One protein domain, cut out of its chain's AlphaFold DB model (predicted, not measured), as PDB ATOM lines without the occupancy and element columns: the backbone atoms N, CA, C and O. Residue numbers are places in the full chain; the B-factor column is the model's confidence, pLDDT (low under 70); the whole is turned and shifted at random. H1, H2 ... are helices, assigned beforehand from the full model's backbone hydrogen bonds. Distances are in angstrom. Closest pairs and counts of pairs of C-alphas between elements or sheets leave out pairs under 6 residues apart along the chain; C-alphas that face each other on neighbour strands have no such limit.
ATOM      1  N   ASN A   2      19.906  19.022  13.269       71.31
ATOM      2  CA  ASN A   2      18.775  18.903  14.217       71.31
ATOM      3  C   ASN A   2      18.330  17.445  14.519       71.31
ATOM      4  O   ASN A   2      17.902  17.141  15.622       71.31
ATOM      5  N   TYR A   3      18.485  16.497  13.586       83.06
ATOM      6  CA  TYR A   3      18.055  15.101  13.805       83.06
ATOM      7  C   TYR A   3      18.898  14.342  14.846       83.06
ATOM      8  O   TYR A   3      18.405  13.406  15.469       83.06
ATOM      9  N   LEU A   4      20.155  14.754  15.058       82.81
ATOM     10  CA  LEU A   4      21.053  14.113  16.023       82.81
ATOM     11  C   LEU A   4      20.538  14.268  17.453       82.81
ATOM     12  O   LEU A   4      20.613  13.321  18.228       82.81
ATOM     13  N   ILE A   5      19.966  15.426  17.796       89.00
ATOM     14  CA  ILE A   5      19.454  15.655  19.151       89.00
ATOM     15  C   ILE A   5      18.236  14.772  19.434       89.00
ATOM     16  O   ILE A   5      18.146  14.167  20.498       89.00
ATOM     17  N   TRP A   6      17.353  14.603  18.445       87.12
ATOM     18  CA  TRP A   6      16.210  13.693  18.537       87.12
ATOM     19  C   TRP A   6      16.645  12.229  18.621       87.12
ATOM     20  O   TRP A   6      16.053  11.467  19.382       87.12
ATOM     21  N   ALA A   7      17.704  11.845  17.903       85.56
ATOM     22  CA  ALA A   7      18.282  10.508  18.000       85.56
ATOM     23  C   ALA A   7      18.873  10.237  19.394       85.56
ATOM     24  O   ALA A   7      18.645   9.166  19.951       85.56
ATOM     25  N   LEU A   8      19.571  11.211  19.990       85.62
ATOM     26  CA  LEU A   8      20.122  11.095  21.344       85.62
ATOM     27  C   LEU A   8      19.026  11.000  22.408       85.62
ATOM     28  O   LEU A   8      19.095  10.136  23.281       85.62
ATOM     29  N   ILE A   9      17.993  11.842  22.312       90.25
ATOM     30  CA  ILE A   9      16.824  11.758  23.197       90.25
ATOM     31  C   ILE A   9      16.178  10.374  23.057       90.25
ATOM     32  O   ILE A   9      15.956   9.695  24.058       90.25
ATOM     33  N   GLY A  10      15.947   9.915  21.824       89.50
ATOM     34  CA  GLY A  10      15.411   8.583  21.550       89.50
ATOM     35  C   GLY A  10      16.252   7.469  22.176       89.50
ATOM     36  O   GLY A  10      15.704   6.616  22.867       89.50
ATOM     37  N   MET A  11      17.576   7.516  22.011       89.19
ATOM     38  CA  MET A  11      18.515   6.543  22.582       89.19
ATOM     39  C   MET A  11      18.389   6.446  24.108       89.19
ATOM     40  O   MET A  11      18.282   5.343  24.646       89.19
ATOM     41  N   VAL A  12      18.374   7.588  24.804       92.06
ATOM     42  CA  VAL A  12      18.279   7.630  26.273       92.06
ATOM     43  C   VAL A  12      16.957   7.030  26.746       92.06
ATOM     44  O   VAL A  12      16.954   6.126  27.584       92.06
ATOM     45  N   PHE A  13      15.835   7.488  26.190       93.31
ATOM     46  CA  PHE A  13      14.520   7.009  26.613       93.31
ATOM     47  C   PHE A  13      14.314   5.532  26.280       93.31
ATOM     48  O   PHE A  13      13.811   4.801  27.127       93.31
ATOM     49  N   TYR A  14      14.767   5.061  25.117       89.94
ATOM     50  CA  TYR A  14      14.637   3.652  24.742       89.94
ATOM     51  C   TYR A  14      15.470   2.731  25.646       89.94
ATOM     52  O   TYR A  14      15.018   1.645  26.017       89.94
ATOM     53  N   GLY A  15      16.655   3.185  26.074       89.44
ATOM     54  CA  GLY A  15      17.465   2.491  27.076       89.44
ATOM     55  C   GLY A  15      16.760   2.388  28.433       89.44
ATOM     56  O   GLY A  15      16.687   1.303  29.011       89.44
ATOM     57  N   ILE A  16      16.167   3.487  28.914       93.31
ATOM     58  CA  ILE A  16      15.371   3.495  30.155       93.31
ATOM     59  C   ILE A  16      14.164   2.555  30.026       93.31
ATOM     60  O   ILE A  16      13.904   1.749  30.924       93.31
ATOM     61  N   THR A  17      13.454   2.606  28.895       92.75
ATOM     62  CA  THR A  17      12.313   1.729  28.611       92.75
ATOM     63  C   THR A  17      12.705   0.259  28.685       92.75
ATOM     64  O   THR A  17      11.961  -0.519  29.273       92.75
ATOM     65  N   ALA A  18      13.867  -0.135  28.156       91.38
ATOM     66  CA  ALA A  18      14.318  -1.524  28.217       91.38
ATOM     67  C   ALA A  18      14.466  -2.030  29.666       91.38
ATOM     68  O   ALA A  18      14.044  -3.147  29.976       91.38
ATOM     69  N   VAL A  19      15.002  -1.201  30.568       93.44
ATOM     70  CA  VAL A  19      15.152  -1.543  31.994       93.44
ATOM     71  C   VAL A  19      13.791  -1.640  32.687       93.44
ATOM     72  O   VAL A  19      13.522  -2.633  33.369       93.44
ATOM     73  N   LEU A  20      12.913  -0.653  32.480       94.00
ATOM     74  CA  LEU A  20      11.559  -0.645  33.048       94.00
ATOM     75  C   LEU A  20      10.729  -1.832  32.552       94.00
ATOM     76  O   LEU A  20      10.056  -2.494  33.341       94.00
ATOM     77  N   LEU A  21      10.822  -2.145  31.261       93.81
ATOM     78  CA  LEU A  21      10.149  -3.283  30.653       93.81
ATOM     79  C   LEU A  21      10.660  -4.599  31.239       93.81
ATOM     80  O   LEU A  21       9.853  -5.427  31.652       93.81
ATOM     81  N   LYS A  22      11.983  -4.791  31.344       92.62
ATOM     82  CA  LYS A  22      12.552  -5.992  31.975       92.62
ATOM     83  C   LYS A  22      12.073  -6.146  33.419       92.62
ATOM     84  O   LYS A  22      11.809  -7.268  33.843       92.62
ATOM     85  N   ALA A  23      11.962  -5.048  34.168       93.38
ATOM     86  CA  ALA A  23      11.421  -5.066  35.524       93.38
ATOM     87  C   ALA A  23       9.928  -5.444  35.542       93.38
ATOM     88  O   ALA A  23       9.537  -6.307  36.328       93.38
ATOM     89  N   GLY A  24       9.115  -4.871  34.650       91.31
ATOM     90  CA  GLY A  24       7.686  -5.182  34.526       91.31
ATOM     91  C   GLY A  24       7.409  -6.625  34.092       91.31
ATOM     92  O   GLY A  24       6.511  -7.274  34.628       91.31
ATOM     93  N   LEU A  25       8.227  -7.169  33.189       93.50
ATOM     94  CA  LEU A  25       8.116  -8.545  32.690       93.50
ATOM     95  C   LEU A  25       8.443  -9.616  33.744       93.50
ATOM     96  O   LEU A  25       8.142 -10.782  33.518       93.50
ATOM     97  N   LYS A  26       9.032  -9.262  34.899       89.75
ATOM     98  CA  LYS A  26       9.271 -10.238  35.982       89.75
ATOM     99  C   LYS A  26       7.975 -10.779  36.588       89.75
ATOM    100  O   LYS A  26       7.959 -11.918  37.034       89.75
ATOM    101  N   ASN A  27       6.921  -9.964  36.608       84.12
ATOM    102  CA  ASN A  27       5.652 -10.269  37.276       84.12
ATOM    103  C   ASN A  27       4.457 -10.221  36.312       84.12
ATOM    104  O   ASN A  27       3.316 -10.096  36.751       84.12
ATOM    105  N   SER A  28       4.695 -10.245  34.999       89.12
ATOM    106  CA  SER A  28       3.630 -10.113  34.005       89.12
ATOM    107  C   SER A  28       3.899 -10.942  32.756       89.12
ATOM    108  O   SER A  28       5.041 -11.249  32.416       89.12
ATOM    109  N   ASN A  29       2.815 -11.288  32.064       92.00
ATOM    110  CA  ASN A  29       2.877 -11.958  30.775       92.00
ATOM    111  C   ASN A  29       3.338 -10.987  29.683       92.00
ATOM    112  O   ASN A  29       2.961  -9.810  29.666       92.00
ATOM    113  N   THR A  30       4.115 -11.504  28.734       92.06
ATOM    114  CA  THR A  30       4.680 -10.728  27.623       92.06
ATOM    115  C   THR A  30       3.609 -10.091  26.748       92.06
ATOM    116  O   THR A  30       3.786  -8.964  26.288       92.06
ATOM    117  N   GLU A  31       2.472 -10.762  26.580       93.50
ATOM    118  CA  GLU A  31       1.337 -10.301  25.780       93.50
ATOM    119  C   GLU A  31       0.672  -9.083  26.431       93.50
ATOM    120  O   GLU A  31       0.362  -8.104  25.755       93.50
ATOM    121  N   ILE A  32       0.515  -9.100  27.759       93.00
ATOM    122  CA  ILE A  32      -0.088  -7.992  28.511       93.00
ATOM    123  C   ILE A  32       0.835  -6.772  28.475       93.00
ATOM    124  O   ILE A  32       0.375  -5.659  28.219       93.00
ATOM    125  N   ALA A  33       2.140  -6.975  28.676       94.25
ATOM    126  CA  ALA A  33       3.126  -5.903  28.569       94.25
ATOM    127  C   ALA A  33       3.141  -5.280  27.161       94.25
ATOM    128  O   ALA A  33       3.208  -4.057  27.023       94.25
ATOM    129  N   LEU A  34       3.025  -6.106  26.118       94.38
ATOM    130  CA  LEU A  34       2.943  -5.655  24.729       94.38
ATOM    131  C   LEU A  34       1.690  -4.809  24.479       94.38
ATOM    132  O   LEU A  34       1.802  -3.722  23.916       94.38
ATOM    133  N   ILE A  35       0.520  -5.256  24.939       95.19
ATOM    134  CA  ILE A  35      -0.730  -4.493  24.805       95.19
ATOM    135  C   ILE A  35      -0.617  -3.157  25.547       95.19
ATOM    136  O   ILE A  35      -0.864  -2.105  24.958       95.19
ATOM    137  N   LEU A  36      -0.205  -3.179  26.817       95.38
ATOM    138  CA  LEU A  36      -0.172  -1.988  27.663       95.38
ATOM    139  C   LEU A  36       0.768  -0.909  27.106       95.38
ATOM    140  O   LEU A  36       0.380   0.252  26.980       95.38
ATOM    141  N   THR A  37       1.992  -1.292  26.739       94.56
ATOM    142  CA  THR A  37       2.987  -0.360  26.183       94.56
ATOM    143  C   THR A  37       2.526   0.251  24.859       94.56
ATOM    144  O   THR A  37       2.692   1.455  24.657       94.56
ATOM    145  N   ASN A  38       1.890  -0.533  23.982       94.88
ATOM    146  CA  ASN A  38       1.388  -0.034  22.702       94.88
ATOM    147  C   ASN A  38       0.148   0.853  22.855       94.88
ATOM    148  O   ASN A  38       0.034   1.849  22.147       94.88
ATOM    149  N   VAL A  39      -0.752   0.565  23.800       96.62
ATOM    150  CA  VAL A  39      -1.883   1.461  24.097       96.62
ATOM    151  C   VAL A  39      -1.371   2.824  24.566       96.62
ATOM    152  O   VAL A  39      -1.815   3.852  24.056       96.62
ATOM    153  N   ILE A  40      -0.389   2.845  25.472       96.50
ATOM    154  CA  ILE A  40       0.244   4.095  25.927       96.50
ATOM    155  C   ILE A  40       0.900   4.830  24.750       96.50
ATOM    156  O   ILE A  40       0.762   6.048  24.638       96.50
ATOM    157  N   LEU A  41       1.562   4.105  23.839       95.44
ATOM    158  CA  LEU A  41       2.163   4.683  22.637       95.44
ATOM    159  C   LEU A  41       1.116   5.330  21.717       95.44
ATOM    160  O   LEU A  41       1.325   6.447  21.246       95.44
ATOM    161  N   VAL A  42      -0.019   4.663  21.491       95.56
ATOM    162  CA  VAL A  42      -1.127   5.187  20.676       95.56
ATOM    163  C   VAL A  42      -1.712   6.449  21.309       95.56
ATOM    164  O   VAL A  42      -1.852   7.463  20.625       95.56
ATOM    165  N   VAL A  43      -1.991   6.429  22.616       96.75
ATOM    166  CA  VAL A  43      -2.508   7.599  23.347       96.75
ATOM    167  C   VAL A  43      -1.517   8.766  23.290       96.75
ATOM    168  O   VAL A  43      -1.912   9.896  23.000       96.75
ATOM    169  N   GLY A  44      -0.224   8.500  23.495       95.81
ATOM    170  CA  GLY A  44       0.828   9.510  23.368       95.81
ATOM    171  C   GLY A  44       0.915  10.088  21.952       95.81
ATOM    172  O   GLY A  44       1.023  11.303  21.786       95.81
ATOM    173  N   GLY A  45       0.797   9.240  20.927       93.94
ATOM    174  CA  GLY A  45       0.757   9.656  19.525       93.94
ATOM    175  C   GLY A  45      -0.431  10.568  19.213       93.94
ATOM    176  O   GLY A  45      -0.246  11.616  18.593       93.94
ATOM    177  N   ILE A  46      -1.627  10.223  19.703       94.00
ATOM    178  CA  ILE A  46      -2.838  11.050  19.578       94.00
ATOM    179  C   ILE A  46      -2.631  12.412  20.249       94.00
ATOM    180  O   ILE A  46      -2.911  13.441  19.635       94.00
ATOM    181  N   ALA A  47      -2.093  12.440  21.472       95.25
ATOM    182  CA  ALA A  47      -1.831  13.686  22.191       95.25
ATOM    183  C   ALA A  47      -0.852  14.590  21.424       95.25
ATOM    184  O   ALA A  47      -1.129  15.771  21.209       95.25
ATOM    185  N   ILE A  48       0.262  14.035  20.935       93.81
ATOM    186  CA  ILE A  48       1.238  14.780  20.125       93.81
ATOM    187  C   ILE A  48       0.589  15.303  18.837       93.81
ATOM    188  O   ILE A  48       0.803  16.459  18.464       93.81
ATOM    189  N   ALA A  49      -0.208  14.476  18.159       92.81
ATOM    190  CA  ALA A  49      -0.879  14.859  16.924       92.81
ATOM    191  C   ALA A  49      -1.921  15.967  17.145       92.81
ATOM    192  O   ALA A  49      -2.052  16.844  16.283       92.81
ATOM    193  N   PHE A  50      -2.598  15.963  18.296       93.31
ATOM    194  CA  PHE A  50      -3.508  17.020  18.736       93.31
ATOM    195  C   PHE A  50      -2.765  18.340  18.970       93.31
ATOM    196  O   PHE A  50      -3.114  19.346  18.355       93.31
ATOM    197  N   PHE A  51      -1.686  18.336  19.762       92.81
ATOM    198  CA  PHE A  51      -0.889  19.545  20.031       92.81
ATOM    199  C   PHE A  51      -0.252  20.145  18.774       92.81
ATOM    200  O   PHE A  51      -0.102  21.360  18.676       92.81
ATOM    201  N   LYS A  52       0.108  19.308  17.794       91.25
ATOM    202  CA  LYS A  52       0.648  19.760  16.503       91.25
ATOM    203  C   LYS A  52      -0.427  20.196  15.497       91.25
ATOM    204  O   LYS A  52      -0.075  20.575  14.386       91.25
ATOM    205  N   GLY A  53      -1.717  20.094  15.832       88.12
ATOM    206  CA  GLY A  53      -2.826  20.387  14.912       88.12
ATOM    207  C   GLY A  53      -2.953  19.397  13.746       88.12
ATOM    208  O   GLY A  53      -3.705  19.624  12.806       88.12
ATOM    209  N   SER A  54      -2.222  18.282  13.799       88.69
ATOM    210  CA  SER A  54      -2.137  17.297  12.717       88.69
ATOM    211  C   SER A  54      -3.215  16.213  12.778       88.69
ATOM    212  O   SER A  54      -3.319  15.424  11.842       88.69
ATOM    213  N   LEU A  55      -4.032  16.181  13.838       81.19
ATOM    214  CA  LEU A  55      -5.029  15.131  14.082       81.19
ATOM    215  C   LEU A  55      -6.033  14.952  12.925       81.19
ATOM    216  O   LEU A  55      -6.440  13.836  12.624       81.19
ATOM    217  N   PHE A  56      -6.396  16.055  12.265       80.94
ATOM    218  CA  PHE A  56      -7.339  16.086  11.139       80.94
ATOM    219  C   PHE A  56      -6.643  16.197   9.775       80.94
ATOM    220  O   PHE A  56      -7.273  16.541   8.775       80.94
ATOM    221  N   SER A  57      -5.335  15.931   9.721       85.44
ATOM    222  CA  SER A  57      -4.605  15.898   8.452       85.44
ATOM    223  C   SER A  57      -5.133  14.778   7.562       85.44
ATOM    224  O   SER A  57      -5.673  13.778   8.039       85.44
ATOM    225  N   LYS A  58      -4.939  14.921   6.246       84.44
ATOM    226  CA  LYS A  58      -5.274  13.856   5.297       84.44
ATOM    227  C   LYS A  58      -4.521  12.583   5.670       84.44
ATOM    228  O   LYS A  58      -3.297  12.589   5.789       84.44
ATOM    229  N   TRP A  59      -5.274  11.503   5.833       85.25
ATOM    230  CA  TRP A  59      -4.709  10.187   6.074       85.25
ATOM    231  C   TRP A  59      -3.947   9.699   4.835       85.25
ATOM    232  O   TRP A  59      -4.321  10.051   3.712       85.25
ATOM    233  N   PRO A  60      -2.879   8.907   5.017       87.88
ATOM    234  CA  PRO A  60      -2.154   8.322   3.898       87.88
ATOM    235  C   PRO A  60      -3.076   7.392   3.099       87.88
ATOM    236  O   PRO A  60      -3.765   6.549   3.669       87.88
ATOM    237  N   VAL A  61      -3.066   7.529   1.772       90.50
ATOM    238  CA  VAL A  61      -3.828   6.685   0.836       90.50
ATOM    239  C   VAL A  61      -2.875   6.140  -0.231       90.50
ATOM    240  O   VAL A  61      -1.924   6.821  -0.615       90.50
ATOM    241  N   GLY A  62      -3.118   4.919  -0.713       93.06
ATOM    242  CA  GLY A  62      -2.292   4.260  -1.731       93.06
ATOM    243  C   GLY A  62      -1.038   3.604  -1.148       93.06
ATOM    244  O   GLY A  62      -1.079   3.032  -0.060       93.06
ATOM    245  N   TRP A  63       0.090   3.691  -1.859       90.94
ATOM    246  CA  TRP A  63       1.362   3.074  -1.455       90.94
ATOM    247  C   TRP A  63       1.838   3.423  -0.033       90.94
ATOM    248  O   TRP A  63       2.249   2.502   0.673       90.94
ATOM    249  N   PRO A  64       1.747   4.680   0.450       91.12
ATOM    250  CA  PRO A  64       2.128   5.009   1.824       91.12
ATOM    251  C   PRO A  64       1.356   4.208   2.876       91.12
ATOM    252  O   PRO A  64       1.940   3.794   3.873       91.12
ATOM    253  N   LEU A  65       0.065   3.942   2.644       91.69
ATOM    254  CA  LEU A  65      -0.745   3.128   3.550       91.69
ATOM    255  C   LEU A  65      -0.240   1.681   3.579       91.69
ATOM    256  O   LEU A  65      -0.076   1.123   4.658       91.69
ATOM    257  N   VAL A  66       0.082   1.106   2.417       93.50
ATOM    258  CA  VAL A  66       0.620  -0.262   2.309       93.50
ATOM    259  C   VAL A  66       1.943  -0.395   3.066       93.50
ATOM    260  O   VAL A  66       2.098  -1.320   3.865       93.50
ATOM    261  N   PHE A  67       2.877   0.541   2.871       91.75
ATOM    262  CA  PHE A  67       4.160   0.521   3.580       91.75
ATOM    263  C   PHE A  67       3.991   0.692   5.093       91.75
ATOM    264  O   PHE A  67       4.643  -0.021   5.852       91.75
ATOM    265  N   LEU A  68       3.095   1.579   5.545       92.88
ATOM    266  CA  LEU A  68       2.813   1.766   6.973       92.88
ATOM    267  C   LEU A  68       2.145   0.535   7.597       92.88
ATOM    268  O   LEU A  68       2.501   0.147   8.710       92.88
ATOM    269  N   SER A  69       1.220  -0.111   6.886       93.06
ATOM    270  CA  SER A  69       0.598  -1.358   7.337       93.06
ATOM    271  C   SER A  69       1.622  -2.486   7.442       93.06
ATOM    272  O   SER A  69       1.664  -3.177   8.460       93.06
ATOM    273  N   LEU A  70       2.486  -2.646   6.437       93.75
ATOM    274  CA  LEU A  70       3.542  -3.657   6.459       93.75
ATOM    275  C   LEU A  70       4.553  -3.383   7.581       93.75
ATOM    276  O   LEU A  70       4.909  -4.301   8.323       93.75
ATOM    277  N   ALA A  71       4.942  -2.119   7.771       92.31
ATOM    278  CA  ALA A  71       5.775  -1.701   8.892       92.31
ATOM    279  C   ALA A  71       5.121  -2.072  10.232       92.31
ATOM    280  O   ALA A  71       5.776  -2.676  11.077       92.31
ATOM    281  N   GLY A  72       3.817  -1.818  10.395       93.12
ATOM    282  CA  GLY A  72       3.054  -2.217  11.579       93.12
ATOM    283  C   GLY A  72       3.097  -3.725  11.846       93.12
ATOM    284  O   GLY A  72       3.386  -4.139  12.967       93.12
ATOM    285  N   VAL A  73       2.894  -4.558  10.821       95.81
ATOM    286  CA  VAL A  73       2.971  -6.025  10.956       95.81
ATOM    287  C   VAL A  73       4.374  -6.468  11.381       95.81
ATOM    288  O   VAL A  73       4.521  -7.234  12.335       95.81
ATOM    289  N   THR A  74       5.416  -5.956  10.722       94.25
ATOM    290  CA  THR A  74       6.807  -6.286  11.084       94.25
ATOM    291  C   THR A  74       7.177  -5.802  12.487       94.25
ATOM    292  O   THR A  74       7.893  -6.501  13.206       94.25
ATOM    293  N   LEU A  75       6.634  -4.659  12.921       94.19
ATOM    294  CA  LEU A  75       6.837  -4.112  14.258       94.19
ATOM    295  C   LEU A  75       6.237  -5.021  15.334       94.19
ATOM    296  O   LEU A  75       6.901  -5.274  16.337       94.19
ATOM    297  N   VAL A  76       5.027  -5.550  15.119       94.19
ATOM    298  CA  VAL A  76       4.395  -6.501  16.050       94.19
ATOM    299  C   VAL A  76       5.262  -7.746  16.211       94.19
ATOM    300  O   VAL A  76       5.553  -8.140  17.339       94.19
ATOM    301  N   ILE A  77       5.732  -8.329  15.105       94.81
ATOM    302  CA  ILE A  77       6.594  -9.521  15.128       94.81
ATOM    303  C   ILE A  77       7.907  -9.229  15.873       94.81
ATOM    304  O   ILE A  77       8.323 -10.009  16.736       94.81
ATOM    305  N   GLY A  78       8.543  -8.093  15.571       93.69
ATOM    306  CA  GLY A  78       9.811  -7.688  16.176       93.69
ATOM    307  C   GLY A  78       9.697  -7.409  17.677       93.69
ATOM    308  O   GLY A  78      10.477  -7.947  18.463       93.69
ATOM    309  N   ILE A  79       8.705  -6.615  18.091       93.62
ATOM    310  CA  ILE A  79       8.491  -6.251  19.499       93.62
ATOM    311  C   ILE A  79       8.036  -7.456  20.322       93.62
ATOM    312  O   ILE A  79       8.551  -7.644  21.423       93.62
ATOM    313  N   ALA A  80       7.133  -8.298  19.804       94.00
ATOM    314  CA  ALA A  80       6.716  -9.514  20.503       94.00
ATOM    315  C   ALA A  80       7.919 -10.427  20.775       94.00
ATOM    316  O   ALA A  80       8.165 -10.805  21.920       94.00
ATOM    317  N   SER A  81       8.732 -10.686  19.745       94.44
ATOM    318  CA  SER A  81       9.946 -11.499  19.872       94.44
ATOM    319  C   SER A  81      10.953 -10.882  20.849       94.44
ATOM    320  O   SER A  81      11.524 -11.596  21.675       94.44
ATOM    321  N   TYR A  82      11.140  -9.558  20.807       93.94
ATOM    322  CA  TYR A  82      12.008  -8.839  21.740       93.94
ATOM    323  C   TYR A  82      11.512  -8.950  23.185       93.94
ATOM    324  O   TYR A  82      12.307  -9.240  24.074       93.94
ATOM    325  N   TYR A  83      10.214  -8.779  23.439       94.69
ATOM    326  CA  TYR A  83       9.651  -8.840  24.793       94.69
ATOM    327  C   TYR A  83       9.771 -10.257  25.358       94.69
ATOM    328  O   TYR A  83      10.150 -10.428  26.517       94.69
ATOM    329  N   THR A  84       9.535 -11.280  24.532       93.38
ATOM    330  CA  THR A  84       9.750 -12.684  24.902       93.38
ATOM    331  C   THR A  84      11.221 -13.009  25.161       93.38
ATOM    332  O   THR A  84      11.535 -13.703  26.129       93.38
ATOM    333  N   ALA A  85      12.147 -12.515  24.337       93.19
ATOM    334  CA  ALA A  85      13.577 -12.682  24.586       93.19
ATOM    335  C   ALA A  85      13.998 -11.967  25.875       93.19
ATOM    336  O   ALA A  85      14.726 -12.527  26.695       93.19
ATOM    337  N   LEU A  86      13.492 -10.752  26.091       92.81
ATOM    338  CA  LEU A  86      13.813  -9.938  27.250       92.81
ATOM    339  C   LEU A  86      13.239 -10.535  28.530       92.81
ATOM    340  O   LEU A  86      13.902 -10.447  29.555       92.81
ATOM    341  N   SER A  87      12.067 -11.174  28.511       92.62
ATOM    342  CA  SER A  87      11.537 -11.851  29.700       92.62
ATOM    343  C   SER A  87      12.421 -13.035  30.110       92.62
ATOM    344  O   SER A  87      12.756 -13.157  31.290       92.62
ATOM    345  N   LYS A  88      12.901 -13.824  29.139       92.12
ATOM    346  CA  LYS A  88      13.678 -15.058  29.363       92.12
ATOM    347  C   LYS A  88      15.182 -14.846  29.578       92.12
ATOM    348  O   LYS A  88      15.800 -15.624  30.295       92.12
ATOM    349  N   GLY A  89      15.779 -13.825  28.965       90.94
ATOM    350  CA  GLY A  89      17.232 -13.610  28.941       90.94
ATOM    351  C   GLY A  89      17.711 -12.400  29.754       90.94
ATOM    352  O   GLY A  89      16.905 -11.564  30.176       90.94
ATOM    353  N   PRO A  90      19.025 -12.267  29.995       90.56
ATOM    354  CA  PRO A  90      19.595 -11.091  30.644       90.56
ATOM    355  C   PRO A  90      19.528  -9.864  29.721       90.56
ATOM    356  O   PRO A  90      19.828  -9.939  28.529       90.56
TER     357      PRO A  90
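Overview. This is residues 2 to 90 of the 137 residues of the protein "EamA domain-containing protein" of SAR202 cluster bacterium (UniProt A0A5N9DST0). Three long helices splay apart like an open tripod: the last part of H3, the first part of H2 and the last part of H1 gather at one end, and the other ends spread away. H3, the longest, makes a wide V with H2, and a long link runs between their spread ends; H1 is a third leg, with residues 2 to 16 standing free. The printed part has 89 residues with three named helices, H1, H2 and H3 in chain order, and no named strand; the class is all helix. It is loose, with a radius of gyration of the C-alphas of 15.6 A, and spans 42 by 29 by 22 A.

Arrangement. H3, residues 63 to 88, touches H2, residues 30 to 51, with its residues 79 to 87 alone, and H2 touches it with residues 30 to 34 alone. Their closest C-alphas, of Thr 30 and Tyr 83, are 6.0 A apart. They form a helical hairpin, running opposite ways at a steep tilt of 43 degrees. H1, residues 2 to 24, is close to H3 but not clearly touching: the closest C-alphas, of Lys 22 and Leu 86, are 6.3 A apart. These two run the same way at a steep tilt of 42 degrees. H1 is also close to H2 but not clearly touching, with the C-alphas of Gly 24 and Ala 33 closest at 7.5 A. They run opposite ways at a shallow tilt of 33 degrees, only just short of steep. In H2 and H3 every O i to N i+4 pair is within hydrogen-bond range; in H1, 18 of 19 are.

Along the chain. H3 is 37.8 A long and ends at C-alpha 88, (13.678, -15.058, 29.363). H2 is 31.7 A long, from C-alpha 30 at (4.680, -10.728, 27.623). H1 is 33.4 A long, from C-alpha 2 at (18.775, 18.903, 14.217).

Size, cuts and confidence. The C-alphas farthest apart, of Lys 58 and Pro 90, are 43.4 A apart. The link from H1 to H2 is tight and that from H2 to H3 is long, with 11 residues. The printed part has no cut; its mean pLDDT is 91.5, and no printed residue is under 70.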